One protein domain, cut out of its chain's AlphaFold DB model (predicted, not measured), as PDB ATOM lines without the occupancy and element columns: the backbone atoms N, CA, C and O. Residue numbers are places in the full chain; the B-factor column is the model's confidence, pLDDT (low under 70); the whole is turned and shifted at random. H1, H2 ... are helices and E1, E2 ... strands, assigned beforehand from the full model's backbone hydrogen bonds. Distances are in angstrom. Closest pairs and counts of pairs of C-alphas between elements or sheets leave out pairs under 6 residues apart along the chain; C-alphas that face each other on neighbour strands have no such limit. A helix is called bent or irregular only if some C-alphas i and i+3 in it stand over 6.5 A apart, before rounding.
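This is residues 203 to 288 and 325 to 382 of the 555 residues of an uncharacterized protein of Fusarium venenatum (UniProt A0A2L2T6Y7). One strongly twisted sheet of seven strands is curled like part of a barrel round the short helix H1. It folds back on itself: E3, E2, E1 and E6 face the small hairpin of E4 and E5, with the bent E7 as the hinge. The 144 printed residues include one named helix and seven named strands, in chain order E1 E2 E3 E4 E5 H1 E6 E7; the sheet runs E3 E2 E1 E6 E7 E5 E4, all antiparallel. The class is mostly strand, and the whole is compact, with a radius of gyration of the C-alphas of 14.9 A and spans of 40 by 36 by 29 A.

After residues 203 to 223, with no named element, find C-alpha 224 at (5.023, 23.868, 85.211); there E1 begins, running 20.1 A to residue 230. E2, residues 241 to 249, spans 26.4 A, and E3, residues 252 to 261, 25.7 A. E4 is residues 263 to 266, E5 272 to 275, and H1, irregular with C-alphas 280 and 283 7.2 A apart, 278 to 285. E6, residues 340 to 357, bends by 128 degrees at residue 353; E7, residues 365 to 381, bends by 153 degrees at 371 and ends at C-alpha 381, (19.966, 17.692, 90.504).

Look first at the meander E1 E2 E3, each strand the antiparallel neighbour of the one before: within hydrogen-bond range are N 226 and O 246, 2.8 A, and N 245 and O 257, 2.8 A. E6 is staggered, pairing with E1 at N 341 and O 229, 2.8 A, and with E7 at N 366 and O 356, 2.8 A. Beyond, N 380 and O 273 of E7 and E5 are 2.9 A apart, and N 265 and O 272 of E4 and E5 2.9 A. H1 is on the sheet; its closest C-alphas to E6 are His 278 and Phe 351, 5.1 A, and 2 of its 4 O i to N i+4 pairs are within range.

The farthest C-alphas, Glu 327 and Ala 360, are 48.2 A apart. Residues 289 to 324 are not printed, and C-alphas 288 and 325 are 30.3 A apart across this cut. Of the links printed whole, none is long. Confidence is under 70 at residues 232 to 235, 267 to 269, 288 and 359 to 363.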
ATOM      1  N   ASN A 203      -1.367  13.092  98.655       90.31
ATOM      2  CA  ASN A 203      -1.788  14.448  98.342       90.31
ATOM      3  C   ASN A 203      -1.550  15.318  99.582       90.31
ATOM      4  O   ASN A 203      -1.980  14.965 100.679       90.31
ATOM      5  N   VAL A 204      -0.903  16.463  99.408       92.00
ATOM      6  CA  VAL A 204      -0.614  17.410 100.495       92.00
ATOM      7  C   VAL A 204      -0.988  18.823 100.068       92.00
ATOM      8  O   VAL A 204      -1.189  19.082  98.885       92.00
ATOM      9  N   SER A 205      -1.086  19.745 101.025       92.50
ATOM     10  CA  SER A 205      -1.297  21.164 100.737       92.50
ATOM     11  C   SER A 205      -0.256  21.989 101.481       92.50
ATOM     12  O   SER A 205      -0.357  22.196 102.686       92.50
ATOM     13  N   VAL A 206       0.776  22.418 100.758       93.06
ATOM     14  CA  VAL A 206       1.800  23.334 101.270       93.06
ATOM     15  C   VAL A 206       1.559  24.690 100.632       93.06
ATOM     16  O   VAL A 206       1.493  24.799  99.403       93.06
ATOM     17  N   ALA A 207       1.427  25.718 101.469       92.31
ATOM     18  CA  ALA A 207       1.147  27.074 101.022       92.31
ATOM     19  C   ALA A 207       2.209  27.553 100.021       92.31
ATOM     20  O   ALA A 207       3.412  27.382 100.225       92.31
ATOM     21  N   LYS A 208       1.759  28.164  98.924       92.12
ATOM     22  CA  LYS A 208       2.621  28.587  97.812       92.12
ATOM     23  C   LYS A 208       3.696  29.577  98.265       92.12
ATOM     24  O   LYS A 208       4.821  29.528  97.785       92.12
ATOM     25  N   GLU A 209       3.353  30.450  99.199       91.19
ATOM     26  CA  GLU A 209       4.232  31.424  99.844       91.19
ATOM     27  C   GLU A 209       5.431  30.796 100.572       91.19
ATOM     28  O   GLU A 209       6.429  31.482 100.784       91.19
ATOM     29  N   HIS A 210       5.376  29.502 100.905       91.75
ATOM     30  CA  HIS A 210       6.497  28.762 101.492       91.75
ATOM     31  C   HIS A 210       7.402  28.107 100.434       91.75
ATOM     32  O   HIS A 210       8.411  27.491 100.774       91.75
ATOM     33  N   LEU A 211       7.054  28.203  99.147       92.38
ATOM     34  CA  LEU A 211       7.745  27.516  98.060       92.38
ATOM     35  C   LEU A 211       8.498  28.503  97.171       92.38
ATOM     36  O   LEU A 211       7.951  29.482  96.668       92.38
ATOM     37  N   THR A 212       9.765  28.195  96.896       90.50
ATOM     38  CA  THR A 212      10.530  28.941  95.889       90.50
ATOM     39  C   THR A 212      10.203  28.391  94.499       90.50
ATOM     40  O   THR A 212      10.536  27.249  94.187       90.50
ATOM     41  N   LEU A 213       9.542  29.190  93.659       91.81
ATOM     42  CA  LEU A 213       9.066  28.793  92.324       91.81
ATOM     43  C   LEU A 213       9.975  29.294  91.187       91.81
ATOM     44  O   LEU A 213       9.521  29.605  90.091       91.81
ATOM     45  N   ASP A 214      11.278  29.398  91.438       88.44
ATOM     46  CA  ASP A 214      12.266  29.925  90.488       88.44
ATOM     47  C   ASP A 214      12.780  28.875  89.486       88.44
ATOM     48  O   ASP A 214      13.362  29.227  88.460       88.44
ATOM     49  N   ARG A 215      12.573  27.581  89.767       88.56
ATOM     50  CA  ARG A 215      13.109  26.458  88.971       88.56
ATOM     51  C   ARG A 215      12.037  25.494  88.475       88.56
ATOM     52  O   ARG A 215      12.213  24.278  88.520       88.56
ATOM     53  N   GLY A 216      10.923  26.043  88.009       89.50
ATOM     54  CA  GLY A 216       9.869  25.260  87.371       89.50
ATOM     55  C   GLY A 216      10.309  24.677  86.036       89.50
ATOM     56  O   GLY A 216      11.013  25.324  85.261       89.50
ATOM     57  N   ILE A 217       9.856  23.461  85.753       91.00
ATOM     58  CA  ILE A 217       9.985  22.808  84.454       91.00
ATOM     59  C   ILE A 217       8.711  23.080  83.649       91.00
ATOM     60  O   ILE A 217       7.673  22.510  83.987       91.00
ATOM     61  N   PRO A 218       8.759  23.924  82.601       91.81
ATOM     62  CA  PRO A 218       7.586  24.229  81.797       91.81
ATOM     63  C   PRO A 218       7.283  23.119  80.782       91.81
ATOM     64  O   PRO A 218       8.183  22.567  80.136       91.81
ATOM     65  N   PHE A 219       5.992  22.865  80.586       90.19
ATOM     66  CA  PHE A 219       5.451  21.983  79.558       90.19
ATOM     67  C   PHE A 219       4.725  22.792  78.468       90.19
ATOM     68  O   PHE A 219       4.198  23.872  78.748       90.19
ATOM     69  N   PRO A 220       4.639  22.284  77.222       87.00
ATOM     70  CA  PRO A 220       3.984  22.983  76.110       87.00
ATOM     71  C   PRO A 220       2.521  23.355  76.369       87.00
ATOM     72  O   PRO A 220       2.006  24.302  75.784       87.00
ATOM     73  N   SER A 221       1.845  22.602  77.235       86.31
ATOM     74  CA  SER A 221       0.446  22.793  77.614       86.31
ATOM     75  C   SER A 221       0.220  23.928  78.632       86.31
ATOM     76  O   SER A 221      -0.931  24.253  78.944       86.31
ATOM     77  N   GLY A 222       1.297  24.580  79.089       90.50
ATOM     78  CA  GLY A 222       1.281  25.740  79.984       90.50
ATOM     79  C   GLY A 222       1.482  25.401  81.462       90.50
ATOM     80  O   GLY A 222       1.668  26.306  82.269       90.50
ATOM     81  N   GLU A 223       1.465  24.120  81.834       94.12
ATOM     82  CA  GLU A 223       1.795  23.686  83.189       94.12
ATOM     83  C   GLU A 223       3.301  23.775  83.457       94.12
ATOM     84  O   GLU A 223       4.128  23.610  82.557       94.12
ATOM     85  N   ALA A 224       3.658  23.966  84.723       94.56
ATOM     86  CA  ALA A 224       5.023  23.868  85.211       94.56
ATOM     87  C   ALA A 224       5.106  22.907  86.403       94.56
ATOM     88  O   ALA A 224       4.267  22.955  87.306       94.56
ATOM     89  N   LEU A 225       6.124  22.045  86.402       95.38
ATOM     90  CA  LEU A 225       6.432  21.121  87.493       95.38
ATOM     91  C   LEU A 225       7.565  21.675  88.352       95.38
ATOM     92  O   LEU A 225       8.614  22.055  87.837       95.38
ATOM     93  N   TYR A 226       7.367  21.670  89.662       95.75
ATOM     94  CA  TYR A 226       8.336  22.097  90.661       95.75
ATOM     95  C   TYR A 226       8.602  20.956  91.636       95.75
ATOM     96  O   TYR A 226       7.673  20.245  92.026       95.75
ATOM     97  N   CYS A 227       9.858  20.809  92.054       95.81
ATOM     98  CA  CYS A 227      10.254  19.852  93.077       95.81
ATOM     99  C   CYS A 227      10.940  20.578  94.230       95.81
ATOM    100  O   CYS A 227      11.825  21.413  94.025       95.81
ATOM    101  N   HIS A 228      10.574  20.203  95.448       94.56
ATOM    102  CA  HIS A 228      11.116  20.785  96.661       94.56
ATOM    103  C   HIS A 228      11.471  19.713  97.673       94.56
ATOM    104  O   HIS A 228      10.847  18.660  97.762       94.56
ATOM    105  N   VAL A 229      12.478  20.010  98.474       92.38
ATOM    106  CA  VAL A 229      12.952  19.171  99.575       92.38
ATOM    107  C   VAL A 229      13.238  20.071 100.774       92.38
ATOM    108  O   VAL A 229      13.570  21.239 100.566       92.38
ATOM    109  N   PRO A 230      13.126  19.589 102.018       89.12
ATOM    110  CA  PRO A 230      13.373  20.435 103.176       89.12
ATOM    111  C   PRO A 230      14.814  20.946 103.195       89.12
ATOM    112  O   PRO A 230      15.746  20.233 102.801       89.12
ATOM    113  N   ALA A 231      15.018  22.158 103.706       84.12
ATOM    114  CA  ALA A 231      16.348  22.623 104.064       84.12
ATOM    115  C   ALA A 231      16.919  21.710 105.158       84.12
ATOM    116  O   ALA A 231      16.382  21.602 106.257       84.12
ATOM    117  N   THR A 232      17.996  20.995 104.838       68.44
ATOM    118  CA  THR A 232      18.532  19.953 105.716       68.44
ATOM    119  C   THR A 232      19.644  20.476 106.624       68.44
ATOM    120  O   THR A 232      20.521  21.214 106.164       68.44
ATOM    121  N   PRO A 233      19.697  20.047 107.900       61.78
ATOM    122  CA  PRO A 233      20.868  20.259 108.743       61.78
ATOM    123  C   PRO A 233      22.104  19.577 108.138       61.78
ATOM    124  O   PRO A 233      22.007  18.495 107.566       61.78
ATOM    125  N   GLU A 234      23.305  20.126 108.359       61.34
ATOM    126  CA  GLU A 234      24.561  19.613 107.767       61.34
ATOM    127  C   GLU A 234      24.906  18.138 108.091       61.34
ATOM    128  O   GLU A 234      25.890  17.608 107.575       61.34
ATOM    129  N   ARG A 235      24.153  17.474 108.979       63.44
ATOM    130  CA  ARG A 235      24.412  16.112 109.479       63.44
ATOM    131  C   ARG A 235      23.261  15.122 109.252       63.44
ATOM    132  O   ARG A 235      23.310  14.037 109.849       63.44
ATOM    133  N   SER A 236      22.255  15.472 108.456       77.81
ATOM    134  CA  SER A 236      21.154  14.564 108.111       77.81
ATOM    135  C   SER A 236      21.579  13.529 107.062       77.81
ATOM    136  O   SER A 236      22.671  13.616 106.490       77.81
ATOM    137  N   SER A 237      20.756  12.500 106.850       87.50
ATOM    138  CA  SER A 237      20.886  11.634 105.678       87.50
ATOM    139  C   SER A 237      20.050  12.152 104.511       87.50
ATOM    140  O   SER A 237      19.026  12.800 104.710       87.50
ATOM    141  N   ALA A 238      20.479  11.818 103.291       89.31
ATOM    142  CA  ALA A 238      19.646  11.969 102.110       89.31
ATOM    143  C   ALA A 238      18.475  10.970 102.066       89.31
ATOM    144  O   ALA A 238      17.461  11.233 101.423       89.31
ATOM    145  N   CYS A 239      18.619   9.814 102.720       92.12
ATOM    146  CA  CYS A 239      17.615   8.761 102.711       92.12
ATOM    147  C   CYS A 239      16.380   9.164 103.524       92.12
ATOM    148  O   CYS A 239      16.500   9.652 104.646       92.12
ATOM    149  N   GLY A 240      15.194   8.937 102.963       92.06
ATOM    150  CA  GLY A 240      13.920   9.244 103.612       92.06
ATOM    151  C   GLY A 240      13.566  10.734 103.625       92.06
ATOM    152  O   GLY A 240      12.560  11.107 104.235       92.06
ATOM    153  N   LEU A 241      14.349  11.596 102.960       91.81
ATOM    154  CA  LEU A 241      14.023  13.019 102.850       91.81
ATOM    155  C   LEU A 241      12.674  13.200 102.154       91.81
ATOM    156  O   LEU A 241      12.486  12.624 101.089       91.81
ATOM    157  N   PRO A 242      11.756  14.010 102.692       93.50
ATOM    158  CA  PRO A 242      10.553  14.391 101.967       93.50
ATOM    159  C   PRO A 242      10.902  15.068 100.633       93.50
ATOM    160  O   PRO A 242      11.827  15.876 100.562       93.50
ATOM    161  N   CYS A 243      10.158  14.738  99.584       94.75
ATOM    162  CA  CYS A 243      10.239  15.347  98.263       94.75
ATOM    163  C   CYS A 243       8.830  15.748  97.830       94.75
ATOM    164  O   CYS A 243       8.017  14.899  97.453       94.75
ATOM    165  N   LEU A 244       8.557  17.045  97.917       96.38
ATOM    166  CA  LEU A 244       7.315  17.663  97.490       96.38
ATOM    167  C   LEU A 244       7.371  17.919  95.985       96.38
ATOM    168  O   LEU A 244       8.343  18.469  95.470       96.38
ATOM    169  N   VAL A 245       6.307  17.550  95.290       96.81
ATOM    170  CA  VAL A 245       6.088  17.851  93.880       96.81
ATOM    171  C   VAL A 245       4.879  18.764  93.785       96.81
ATOM    172  O   VAL A 245       3.817  18.433  94.305       96.81
ATOM    173  N   THR A 246       5.037  19.897  93.109       97.12
ATOM    174  CA  THR A 246       3.964  20.865  92.870       97.12
ATOM    175  C   THR A 246       3.796  21.074  91.371       97.12
ATOM    176  O   THR A 246       4.763  21.371  90.672       97.12
ATOM    177  N   ILE A 247       2.570  20.947  90.870       96.31
ATOM    178  CA  ILE A 247       2.219  21.248  89.479       96.31
ATOM    179  C   ILE A 247       1.348  22.493  89.466       96.31
ATOM    180  O   ILE A 247       0.358  22.574  90.194       96.31
ATOM    181  N   MET A 248       1.719  23.464  88.638       96.31
ATOM    182  CA  MET A 248       1.039  24.753  88.562       96.31
ATOM    183  C   MET A 248       0.699  25.146  87.135       96.31
ATOM    184  O   MET A 248       1.385  24.749  86.199       96.31
ATOM    185  N   LYS A 249      -0.322  25.989  86.992       95.38
ATOM    186  CA  LYS A 249      -0.682  26.670  85.747       95.38
ATOM    187  C   LYS A 249      -1.296  28.017  86.077       95.38
ATOM    188  O   LYS A 249      -2.141  28.081  86.965       95.38
ATOM    189  N   ASP A 250      -0.858  29.073  85.396       92.50
ATOM    190  CA  ASP A 250      -1.385  30.433  85.577       92.50
ATOM    191  C   ASP A 250      -1.484  30.825  87.068       92.50
ATOM    192  O   ASP A 250      -2.547  31.176  87.577       92.50
ATOM    193  N   GLU A 251      -0.372  30.672  87.798       90.50
ATOM    194  CA  GLU A 251      -0.241  30.929  89.244       90.50
ATOM    195  C   GLU A 251      -1.061  30.029  90.188       90.50
ATOM    196  O   GLU A 251      -0.880  30.123  91.408       90.50
ATOM    197  N   THR A 252      -1.890  29.134  89.654       94.69
ATOM    198  CA  THR A 252      -2.759  28.222  90.406       94.69
ATOM    199  C   THR A 252      -2.067  26.882  90.634       94.69
ATOM    200  O   THR A 252      -1.513  26.294  89.703       94.69
ATOM    201  N   VAL A 253      -2.113  26.379  91.870       95.56
ATOM    202  CA  VAL A 253      -1.656  25.023  92.205       95.56
ATOM    203  C   VAL A 253      -2.711  24.023  91.738       95.56
ATOM    204  O   VAL A 253      -3.853  24.065  92.189       95.56
ATOM    205  N   LEU A 254      -2.328  23.141  90.819       94.69
ATOM    206  CA  LEU A 254      -3.198  22.107  90.262       94.69
ATOM    207  C   LEU A 254      -3.094  20.797  91.040       94.69
ATOM    208  O   LEU A 254      -4.092  20.104  91.225       94.69
ATOM    209  N   GLU A 255      -1.881  20.442  91.465       94.44
ATOM    210  CA  GLU A 255      -1.619  19.210  92.201       94.44
ATOM    211  C   GLU A 255      -0.388  19.375  93.097       94.44
ATOM    212  O   GLU A 255       0.601  19.996  92.696       94.44
ATOM    213  N   GLN A 256      -0.455  18.813  94.303       95.38
ATOM    214  CA  GLN A 256       0.657  18.723  95.240       95.38
ATOM    215  C   GLN A 256       0.713  17.322  95.828       95.38
ATOM    216  O   GLN A 256      -0.230  16.880  96.484       95.38
ATOM    217  N   ASN A 257       1.832  16.643  95.596       95.12
ATOM    218  CA  ASN A 257       2.057  15.294  96.085       95.12
ATOM    219  C   ASN A 257       3.405  15.196  96.781       95.12
ATOM    220  O   ASN A 257       4.350  15.907  96.435       95.12
ATOM    221  N   ILE A 258       3.517  14.267  97.719       94.81
ATOM    222  CA  ILE A 258       4.769  13.990  98.408       94.81
ATOM    223  C   ILE A 258       5.245  12.557  98.191       94.81
ATOM    224  O   ILE A 258       4.469  11.609  98.085       94.81
ATOM    225  N   SER A 259       6.565  12.437  98.128       95.50
ATOM    226  CA  SER A 259       7.337  11.200  98.083       95.50
ATOM    227  C   SER A 259       8.576  11.348  98.961       95.50
ATOM    228  O   SER A 259       8.745  12.363  99.643       95.50
ATOM    229  N   ARG A 260       9.475  10.366  98.927       95.25
ATOM    230  CA  ARG A 260      10.781  10.409  99.577       95.25
ATOM    231  C   ARG A 260      11.916  10.371  98.570       95.25
ATOM    232  O   ARG A 260      11.859   9.683  97.550       95.25
ATOM    233  N   ILE A 261      13.001  11.052  98.906       95.06
ATOM    234  CA  ILE A 261      14.315  10.755  98.357       95.06
ATOM    235  C   ILE A 261      14.764   9.439  98.974       95.06
ATOM    236  O   ILE A 261      14.948   9.324 100.187       95.06
ATOM    237  N   GLY A 262      14.950   8.435  98.133       94.75
ATOM    238  CA  GLY A 262      15.466   7.153  98.577       94.75
ATOM    239  C   GLY A 262      16.917   7.257  99.017       94.75
ATOM    240  O   GLY A 262      17.298   6.748 100.069       94.75
ATOM    241  N   GLY A 263      17.713   7.979  98.237       93.12
ATOM    242  CA  GLY A 263      19.106   8.268  98.527       93.12
ATOM    243  C   GLY A 263      19.819   8.870  97.324       93.12
ATOM    244  O   GLY A 263      19.217   9.190  96.299       93.12
ATOM    245  N   LEU A 264      21.127   9.028  97.469       91.50
ATOM    246  CA  LEU A 264      22.032   9.560  96.467       91.50
ATOM    247  C   LEU A 264      22.678   8.435  95.665       91.50
ATOM    248  O   LEU A 264      23.161   7.446  96.223       91.50
ATOM    249  N   VAL A 265      22.764   8.621  94.359       89.31
ATOM    250  CA  VAL A 265      23.555   7.769  93.476       89.31
ATOM    251  C   VAL A 265      24.702   8.567  92.878       89.31
ATOM    252  O   VAL A 265      24.622   9.779  92.657       89.31
ATOM    253  N   THR A 266      25.812   7.877  92.625       77.50
ATOM    254  CA  THR A 266      26.936   8.440  91.878       77.50
ATOM    255  C   THR A 266      27.144   7.616  90.628       77.50
ATOM    256  O   THR A 266      27.333   6.403  90.688       77.50
ATOM    257  N   TYR A 267      27.103   8.301  89.494       65.12
ATOM    258  CA  TYR A 267      27.374   7.719  88.185       65.12
ATOM    259  C   TYR A 267      28.233   8.652  87.317       65.12
ATOM    260  O   TYR A 267      29.094   8.188  86.571       65.12
ATOM    261  N   MET A 268      28.074   9.970  87.477       52.16
ATOM    262  CA  MET A 268      29.036  11.008  87.103       52.16
ATOM    263  C   MET A 268      29.014  12.104  88.172       52.16
ATOM    264  O   MET A 268      28.081  12.159  88.966       52.16
ATOM    265  N   PHE A 269      30.046  12.944  88.246       54.22
ATOM    266  CA  PHE A 269      29.902  14.204  88.975       54.22
ATOM    267  C   PHE A 269      28.908  15.082  88.203       54.22
ATOM    268  O   PHE A 269      29.105  15.234  86.994       54.22
ATOM    269  N   PRO A 270      27.895  15.681  88.858       72.62
ATOM    270  CA  PRO A 270      27.597  15.676  90.301       72.62
ATOM    271  C   PRO A 270      26.667  14.539  90.793       72.62
ATOM    272  O   PRO A 270      26.014  13.856  90.015       72.62
ATOM    273  N   ARG A 271      26.592  14.359  92.126       83.31
ATOM    274  CA  ARG A 271      25.660  13.432  92.806       83.31
ATOM    275  C   ARG A 271      24.201  13.756  92.470       83.31
ATOM    276  O   ARG A 271      23.838  14.930  92.423       83.31
ATOM    277  N   GLN A 272      23.382  12.714  92.349       88.50
ATOM    278  CA  GLN A 272      21.957  12.812  92.026       88.50
ATOM    279  C   GLN A 272      21.116  12.116  93.088       88.50
ATOM    280  O   GLN A 272      21.514  11.069  93.602       88.50
ATOM    281  N   ALA A 273      19.959  12.684  93.411       92.50
ATOM    282  CA  ALA A 273      19.006  12.084  94.334       92.50
ATOM    283  C   ALA A 273      18.010  11.267  93.528       92.50
ATOM    284  O   ALA A 273      17.553  11.703  92.473       92.50
ATOM    285  N   VAL A 274      17.674  10.091  94.040       94.50
ATOM    286  CA  VAL A 274      16.689   9.202  93.433       94.50
ATOM    287  C   VAL A 274      15.387   9.307  94.210       94.50
ATOM    288  O   VAL A 274      15.382   9.175  95.434       94.50
ATOM    289  N   THR A 275      14.287   9.508  93.497       96.19
ATOM    290  CA  THR A 275      12.923   9.439  94.034       96.19
ATOM    291  C   THR A 275      11.993   8.741  93.037       96.19
ATOM    292  O   THR A 275      12.448   8.323  91.971       96.19
ATOM    293  N   SER A 276      10.713   8.589  93.373       95.94
ATOM    294  CA  SER A 276       9.702   7.978  92.505       95.94
ATOM    295  C   SER A 276       9.262   8.925  91.390       95.94
ATOM    296  O   SER A 276       8.946  10.089  91.630       95.94
ATOM    297  N   GLY A 277       9.196   8.405  90.167       95.06
ATOM    298  CA  GLY A 277       8.709   9.139  89.004       95.06
ATOM    299  C   GLY A 277       7.190   9.297  89.012       95.06
ATOM    300  O   GLY A 277       6.688  10.339  88.592       95.06
ATOM    301  N   HIS A 278       6.448   8.324  89.551       93.00
ATOM    302  CA  HIS A 278       4.984   8.349  89.501       93.00
ATOM    303  C   HIS A 278       4.362   9.569  90.174       93.00
ATOM    304  O   HIS A 278       3.374  10.105  89.680       93.00
ATOM    305  N   VAL A 279       4.979  10.061  91.250       93.25
ATOM    306  CA  VAL A 279       4.528  11.253  91.987       93.25
ATOM    307  C   VAL A 279       4.569  12.507  91.102       93.25
ATOM    308  O   VAL A 279       3.766  13.421  91.274       93.25
ATOM    309  N   MET A 280       5.470  12.527  90.115       93.94
ATOM    310  CA  MET A 280       5.652  13.615  89.150       93.94
ATOM    311  C   MET A 280       4.814  13.448  87.880       93.94
ATOM    312  O   MET A 280       4.411  14.436  87.269       93.94
ATOM    313  N   THR A 281       4.533  12.214  87.463       90.75
ATOM    314  CA  THR A 281       3.804  11.930  86.216       90.75
ATOM    315  C   THR A 281       2.298  11.755  86.411       90.75
ATOM    316  O   THR A 281       1.556  11.831  85.431       90.75
ATOM    317  N   LYS A 282       1.827  11.514  87.645       88.38
ATOM    318  CA  LYS A 282       0.422  11.212  87.987       88.38
ATOM    319  C   LYS A 282      -0.586  12.185  87.377       88.38
ATOM    320  O   LYS A 282      -1.606  11.749  86.842       88.38
ATOM    321  N   TYR A 283      -0.289  13.482  87.423       88.19
ATOM    322  CA  TYR A 283      -1.119  14.519  86.810       88.19
ATOM    323  C   TYR A 283      -1.208  14.351  85.290       88.19
ATOM    324  O   TYR A 283      -2.298  14.357  84.725       88.19
ATOM    325  N   PHE A 284      -0.072  14.141  84.623       86.62
ATOM    326  CA  PHE A 284      -0.001  14.040  83.165       86.62
ATOM    327  C   PHE A 284      -0.679  12.775  82.628       86.62
ATOM    328  O   PHE A 284      -1.297  12.814  81.565       86.62
ATOM    329  N   LEU A 285      -0.657  11.683  83.399       82.31
ATOM    330  CA  LEU A 285      -1.344  10.434  83.058       82.31
ATOM    331  C   LEU A 285      -2.867  10.598  82.909       82.31
ATOM    332  O   LEU A 285      -3.477   9.856  82.140       82.31
ATOM    333  N   LYS A 286      -3.474  11.616  83.543       75.62
ATOM    334  CA  LYS A 286      -4.900  11.954  83.366       75.62
ATOM    335  C   LYS A 286      -5.239  12.341  81.921       75.62
ATOM    336  O   LYS A 286      -6.381  12.182  81.496       75.62
ATOM    337  N   PHE A 287      -4.264  12.848  81.163       72.31
ATOM    338  CA  PHE A 287      -4.469  13.368  79.808       72.31
ATOM    339  C   PHE A 287      -4.074  12.380  78.709       72.31
ATOM    340  O   PHE A 287      -4.483  12.555  77.565       72.31
ATOM    341  N   CYS A 288      -3.332  11.321  79.042       65.00
ATOM    342  CA  CYS A 288      -2.851  10.334  78.071       65.00
ATOM    343  C   CYS A 288      -3.955   9.405  77.526       65.00
ATOM    344  O   CYS A 288      -3.738   8.728  76.529       65.00
ATOM    345  N   PRO A 325      -4.489   8.253 109.077       73.75
ATOM    346  CA  PRO A 325      -3.230   8.209 108.343       73.75
ATOM    347  C   PRO A 325      -2.051   8.735 109.175       73.75
ATOM    348  O   PRO A 325      -0.919   8.327 108.909       73.75
ATOM    349  N   GLU A 326      -2.301   9.566 110.192       82.19
ATOM    350  CA  GLU A 326      -1.288  10.063 111.128       82.19
ATOM    351  C   GLU A 326      -0.717   8.960 112.036       82.19
ATOM    352  O   GLU A 326       0.446   9.018 112.436       82.19
ATOM    353  N   GLU A 327      -1.485   7.897 112.302       83.94
ATOM    354  CA  GLU A 327      -1.031   6.732 113.076       83.94
ATOM    355  C   GLU A 327      -0.220   5.729 112.233       83.94
ATOM    356  O   GLU A 327       0.355   4.767 112.759       83.94
ATOM    357  N   SER A 328      -0.160   5.929 110.913       88.94
ATOM    358  CA  SER A 328       0.556   5.033 110.007       88.94
ATOM    359  C   SER A 328       2.073   5.217 110.093       88.94
ATOM    360  O   SER A 328       2.609   6.308 110.291       88.94
ATOM    361  N   LEU A 329       2.815   4.127 109.899       90.69
ATOM    362  CA  LEU A 329       4.270   4.135 110.021       90.69
ATOM    363  C   LEU A 329       4.912   5.041 108.964       90.69
ATOM    364  O   LEU A 329       4.646   4.902 107.772       90.69
ATOM    365  N   GLY A 330       5.824   5.917 109.389       90.38
ATOM    366  CA  GLY A 330       6.537   6.821 108.482       90.38
ATOM    367  C   GLY A 330       5.698   7.997 107.975       90.38
ATOM    368  O   GLY A 330       6.130   8.667 107.031       90.38
ATOM    369  N   TYR A 331       4.532   8.247 108.582       91.94
ATOM    370  CA  TYR A 331       3.773   9.474 108.374       91.94
ATOM    371  C   TYR A 331       4.635  10.695 108.711       91.94
ATOM    372  O   TYR A 331       5.451  10.670 109.634       91.94
ATOM    373  N   ILE A 332       4.467  11.755 107.926       88.50
ATOM    374  CA  ILE A 332       5.031  13.071 108.199       88.50
ATOM    375  C   ILE A 332       3.969  14.118 107.910       88.50
ATOM    376  O   ILE A 332       3.335  14.080 106.854       88.50
ATOM    377  N   ASP A 333       3.838  15.079 108.812       89.31
ATOM    378  CA  ASP A 333       3.157  16.319 108.487       89.31
ATOM    379  C   ASP A 333       4.171  17.290 107.873       89.31
ATOM    380  O   ASP A 333       5.248  17.544 108.416       89.31
ATOM    381  N   VAL A 334       3.839  17.784 106.687       89.12
ATOM    382  CA  VAL A 334       4.651  18.737 105.926       89.12
ATOM    383  C   VAL A 334       3.950  20.068 105.713       89.12
ATOM    384  O   VAL A 334       4.544  20.975 105.132       89.12
ATOM    385  N   THR A 335       2.699  20.187 106.155       86.12
ATOM    386  CA  THR A 335       1.856  21.359 105.908       86.12
ATOM    387  C   THR A 335       2.392  22.599 106.622       86.12
ATOM    388  O   THR A 335       2.361  23.694 106.063       86.12
ATOM    389  N   GLU A 336       2.994  22.415 107.800       81.81
ATOM    390  CA  GLU A 336       3.612  23.485 108.591       81.81
ATOM    391  C   GLU A 336       5.063  23.806 108.186       81.81
ATOM    392  O   GLU A 336       5.657  24.761 108.689       81.81
ATOM    393  N   SER A 337       5.664  23.037 107.272       83.81
ATOM    394  CA  SER A 337       7.053  23.264 106.861       83.81
ATOM    395  C   SER A 337       7.175  24.530 106.010       83.81
ATOM    396  O   SER A 337       6.573  24.629 104.938       83.81
ATOM    397  N   THR A 338       8.014  25.469 106.448       83.62
ATOM    398  CA  THR A 338       8.291  26.731 105.737       83.62
ATOM    399  C   THR A 338       9.583  26.704 104.925       83.62
ATOM    400  O   THR A 338       9.748  27.492 103.998       83.62
ATOM    401  N   ASP A 339      10.500  25.792 105.251       87.69
ATOM    402  CA  ASP A 339      11.877  25.836 104.758       87.69
ATOM    403  C   ASP A 339      12.093  24.821 103.632       87.69
ATOM    404  O   ASP A 339      12.653  23.738 103.825       87.69
ATOM    405  N   TRP A 340      11.646  25.182 102.430       91.50
ATOM    406  CA  TRP A 340      11.748  24.346 101.233       91.50
ATOM    407  C   TRP A 340      12.839  24.827 100.274       91.50
ATOM    408  O   TRP A 340      12.878  25.984  99.854       91.50
ATOM    409  N   LEU A 341      13.705  23.904  99.861       90.25
ATOM    410  CA  LEU A 341      14.729  24.112  98.846       90.25
ATOM    411  C   LEU A 341      14.266  23.578  97.495       90.25
ATOM    412  O   LEU A 341      13.845  22.429  97.374       90.25
ATOM    413  N   SER A 342      14.409  24.411  96.470       91.75
ATOM    414  CA  SER A 342      14.092  24.071  95.085       91.75
ATOM    415  C   SER A 342      15.156  23.144  94.481       91.75
ATOM    416  O   SER A 342      16.350  23.472  94.444       91.75
ATOM    417  N   VAL A 343      14.718  21.985  93.990       91.50
ATOM    418  CA  VAL A 343      15.533  20.993  93.273       91.50
ATOM    419  C   VAL A 343      14.921  20.720  91.906       91.50
ATOM    420  O   VAL A 343      13.737  20.955  91.689       91.50
ATOM    421  N   VAL A 344      15.727  20.243  90.955       90.38
ATOM    422  CA  VAL A 344      15.282  20.122  89.559       90.38
ATOM    423  C   VAL A 344      15.559  18.723  89.026       90.38
ATOM    424  O   VAL A 344      16.703  18.266  89.123       90.38
ATOM    425  N   PRO A 345      14.559  18.050  88.437       90.38
ATOM    426  CA  PRO A 345      14.769  16.866  87.616       90.38
ATOM    427  C   PRO A 345      15.852  17.081  86.551       90.38
ATOM    428  O   PRO A 345      15.874  18.109  85.879       90.38
ATOM    429  N   GLU A 346      16.781  16.137  86.416       83.62
ATOM    430  CA  GLU A 346      17.981  16.362  85.601       83.62
ATOM    431  C   GLU A 346      17.751  16.151  84.102       83.62
ATOM    432  O   GLU A 346      17.992  17.056  83.305       83.62
ATOM    433  N   ASP A 347      17.252  14.969  83.736       81.50
ATOM    434  CA  ASP A 347      17.081  14.554  82.340       81.50
ATOM    435  C   ASP A 347      15.663  14.054  82.086       81.50
ATOM    436  O   ASP A 347      14.910  14.647  81.314       81.50
ATOM    437  N   ASN A 348      15.329  12.943  82.747       87.94
ATOM    438  CA  ASN A 348      14.118  12.181  82.505       87.94
ATOM    439  C   ASN A 348      13.442  11.820  83.830       87.94
ATOM    440  O   ASN A 348      14.100  11.481  84.818       87.94
ATOM    441  N   ILE A 349      12.116  11.849  83.813       92.75
ATOM    442  CA  ILE A 349      11.234  11.301  84.840       92.75
ATOM    443  C   ILE A 349      10.498  10.149  84.171       92.75
ATOM    444  O   ILE A 349       9.867  10.352  83.133       92.75
ATOM    445  N   ASN A 350      10.582   8.950  84.737       92.56
ATOM    446  CA  ASN A 350       9.990   7.771  84.126       92.56
ATOM    447  C   ASN A 350       9.004   7.108  85.082       92.56
ATOM    448  O   ASN A 350       9.381   6.694  86.178       92.56
ATOM    449  N   PHE A 351       7.757   6.995  84.630       91.44
ATOM    450  CA  PHE A 351       6.726   6.144  85.207       91.44
ATOM    451  C   PHE A 351       5.591   5.950  84.214       91.44
ATOM    452  O   PHE A 351       4.767   6.850  84.045       91.44
ATOM    453  N   ILE A 352       5.537   4.770  83.583       87.56
ATOM    454  CA  ILE A 352       4.599   4.402  82.507       87.56
ATOM    455  C   ILE A 352       4.789   5.257  81.249       87.56
ATOM    456  O   ILE A 352       5.019   4.722  80.174       87.56
ATOM    457  N   ILE A 353       4.762   6.575  81.387       88.12
ATOM    458  CA  ILE A 353       5.213   7.576  80.430       88.12
ATOM    459  C   ILE A 353       6.617   8.062  80.805       88.12
ATOM    460  O   ILE A 353       7.093   7.865  81.925       88.12
ATOM    461  N   GLN A 354       7.260   8.757  79.873       90.75
ATOM    462  CA  GLN A 354       8.497   9.485  80.137       90.75
ATOM    463  C   GLN A 354       8.268  10.980  79.962       90.75
ATOM    464  O   GLN A 354       7.775  11.417  78.924       90.75
ATOM    465  N   LEU A 355       8.667  11.765  80.959       91.25
ATOM    466  CA  LEU A 355       8.879  13.200  80.804       91.25
ATOM    467  C   LEU A 355      10.368  13.393  80.551       91.25
ATOM    468  O   LEU A 355      11.177  12.926  81.350       91.25
ATOM    469  N   SER A 356      10.733  14.036  79.449       89.19
ATOM    470  CA  SER A 356      12.134  14.214  79.070       89.19
ATOM    471  C   SER A 356      12.419  15.622  78.587       89.19
ATOM    472  O   SER A 356      11.581  16.279  77.961       89.19
ATOM    473  N   LYS A 357      13.635  16.086  78.861       82.56
ATOM    474  CA  LYS A 357      14.130  17.354  78.334       82.56
ATOM    475  C   LYS A 357      14.350  17.264  76.824       82.56
ATOM    476  O   LYS A 357      14.997  16.337  76.335       82.56
ATOM    477  N   ASP A 358      13.857  18.249  76.076       74.81
ATOM    478  CA  ASP A 358      14.114  18.318  74.641       74.81
ATOM    479  C   ASP A 358      15.596  18.615  74.360       74.81
ATOM    480  O   ASP A 358      16.119  19.684  74.681       74.81
ATOM    481  N   THR A 359      16.295  17.675  73.725       66.94
ATOM    482  CA  THR A 359      17.722  17.815  73.396       66.94
ATOM    483  C   THR A 359      17.986  18.862  72.309       66.94
ATOM    484  O   THR A 359      19.128  19.276  72.119       66.94
ATOM    485  N   ALA A 360      16.947  19.320  71.599       60.31
ATOM    486  CA  ALA A 360      17.040  20.247  70.472       60.31
ATOM    487  C   ALA A 360      17.073  21.747  70.859       60.31
ATOM    488  O   ALA A 360      16.693  22.587  70.051       60.31
ATOM    489  N   GLN A 361      17.589  22.087  72.050       54.38
ATOM    490  CA  GLN A 361      17.838  23.455  72.566       54.38
ATOM    491  C   GLN A 361      16.661  24.201  73.219       54.38
ATOM    492  O   GLN A 361      16.834  25.357  73.607       54.38
ATOM    493  N   THR A 362      15.497  23.580  73.422       58.56
ATOM    494  CA  THR A 362      14.420  24.215  74.203       58.56
ATOM    495  C   THR A 362      14.533  23.830  75.684       58.56
ATOM    496  O   THR A 362      14.878  22.703  76.026       58.56
ATOM    497  N   SER A 363      14.256  24.760  76.604       65.31
ATOM    498  CA  SER A 363      14.098  24.460  78.041       65.31
ATOM    499  C   SER A 363      12.787  23.720  78.351       65.31
ATOM    500  O   SER A 363      12.445  23.526  79.516       65.31
ATOM    501  N   VAL A 364      12.048  23.327  77.311       79.19
ATOM    502  CA  VAL A 364      10.714  22.744  77.388       79.19
ATOM    503  C   VAL A 364      10.832  21.229  77.476       79.19
ATOM    504  O   VAL A 364      11.586  20.597  76.734       79.19
ATOM    505  N   TRP A 365      10.076  20.643  78.395       88.25
ATOM    506  CA  TRP A 365      10.010  19.196  78.545       88.25
ATOM    507  C   TRP A 365       8.890  18.607  77.695       88.25
ATOM    508  O   TRP A 365       7.836  19.214  77.504       88.25
ATOM    509  N   LYS A 366       9.120  17.408  77.164       86.94
ATOM    510  CA  LYS A 366       8.160  16.659  76.351       86.94
ATOM    511  C   LYS A 366       7.585  15.505  77.155       86.94
ATOM    512  O   LYS A 366       8.273  14.900  77.974       86.94
ATOM    513  N   ILE A 367       6.327  15.188  76.872       87.88
ATOM    514  CA  ILE A 367       5.629  14.023  77.411       87.88
ATOM    515  C   ILE A 367       5.648  12.949  76.327       87.88
ATOM    516  O   ILE A 367       5.070  13.131  75.259       87.88
ATOM    517  N   ASN A 368       6.333  11.841  76.584       85.56
ATOM    518  CA  ASN A 368       6.393  10.704  75.682       85.56
ATOM    519  C   ASN A 368       5.470   9.588  76.180       85.56
ATOM    520  O   ASN A 368       5.734   8.948  77.198       85.56
ATOM    521  N   THR A 369       4.401   9.356  75.421       79.44
ATOM    522  CA  THR A 369       3.390   8.315  75.654       79.44
ATOM    523  C   THR A 369       3.487   7.163  74.651       79.44
ATOM    524  O   THR A 369       2.724   6.207  74.738       79.44
ATOM    525  N   SER A 370       4.415   7.239  73.688       72.00
ATOM    526  CA  SER A 370       4.457   6.320  72.541       72.00
ATOM    527  C   SER A 370       4.745   4.870  72.924       72.00
ATOM    528  O   SER A 370       4.363   3.951  72.199       72.00
ATOM    529  N   ARG A 371       5.446   4.653  74.043       73.00
ATOM    530  CA  ARG A 371       5.750   3.326  74.574       73.00
ATOM    531  C   ARG A 371       5.638   3.345  76.092       73.00
ATOM    532  O   ARG A 371       6.269   4.204  76.702       73.00
ATOM    533  N   PRO A 372       4.899   2.399  76.687       76.31
ATOM    534  CA  PRO A 372       4.895   2.221  78.124       76.31
ATOM    535  C   PRO A 372       6.290   1.838  78.631       76.31
ATOM    536  O   PRO A 372       6.978   1.020  78.014       76.31
ATOM    537  N   ILE A 373       6.708   2.430  79.747       81.31
ATOM    538  CA  ILE A 373       8.041   2.247  80.324       81.31
ATOM    539  C   ILE A 373       7.908   1.597  81.712       81.31
ATOM    540  O   ILE A 373       7.309   2.202  82.607       81.31
ATOM    541  N   PRO A 374       8.461   0.383  81.925       84.12
ATOM    542  CA  PRO A 374       8.306  -0.393  83.159       84.12
ATOM    543  C   PRO A 374       9.256   0.055  84.272       84.12
ATOM    544  O   PRO A 374       9.920  -0.768  84.894       84.12
ATOM    545  N   THR A 375       9.325   1.356  84.531       87.38
ATOM    546  CA  THR A 375      10.276   1.941  85.481       87.38
ATOM    547  C   THR A 375       9.569   2.958  86.356       87.38
ATOM    548  O   THR A 375       8.653   3.612  85.873       87.38
ATOM    549  N   ASP A 376      10.017   3.155  87.591       94.50
ATOM    550  CA  ASP A 376       9.528   4.230  88.458       94.50
ATOM    551  C   ASP A 376      10.713   4.955  89.092       94.50
ATOM    552  O   ASP A 376      11.245   4.511  90.110       94.50
ATOM    553  N   PHE A 377      11.165   6.041  88.464       95.12
ATOM    554  CA  PHE A 377      12.205   6.886  89.041       95.12
ATOM    555  C   PHE A 377      12.216   8.312  88.482       95.12
ATOM    556  O   PHE A 377      11.837   8.572  87.337       95.12
ATOM    557  N   ALA A 378      12.765   9.221  89.281       94.81
ATOM    558  CA  ALA A 378      13.246  10.527  88.864       94.81
ATOM    559  C   ALA A 378      14.629  10.783  89.477       94.81
ATOM    560  O   ALA A 378      14.887  10.413  90.627       94.81
ATOM    561  N   LEU A 379      15.510  11.419  88.702       92.94
ATOM    562  CA  LEU A 379      16.815  11.880  89.170       92.94
ATOM    563  C   LEU A 379      16.761  13.383  89.401       92.94
ATOM    564  O   LEU A 379      16.431  14.133  88.483       92.94
ATOM    565  N   LEU A 380      17.097  13.813  90.611       91.31
ATOM    566  CA  LEU A 380      17.105  15.216  90.995       91.31
ATOM    567  C   LEU A 380      18.537  15.740  91.104       91.31
ATOM    568  O   LEU A 380      19.407  15.129  91.733       91.31
ATOM    569  N   SER A 381      18.734  16.911  90.512       85.69
ATOM    570  CA  SER A 381      19.966  17.692  90.504       85.69
ATOM    571  C   SER A 381      19.861  18.898  91.449       85.69
ATOM    572  O   SER A 381      18.846  19.122  92.110       85.69
ATOM    573  N   GLY A 382      20.934  19.692  91.544       76.56
ATOM    574  CA  GLY A 382      21.000  20.841  92.462       76.56
ATOM    575  C   GLY A 382      21.357  20.465  93.903       76.56
ATOM    576  O   GLY A 382      21.427  21.328  94.772       76.56
TER     577      GLY A 382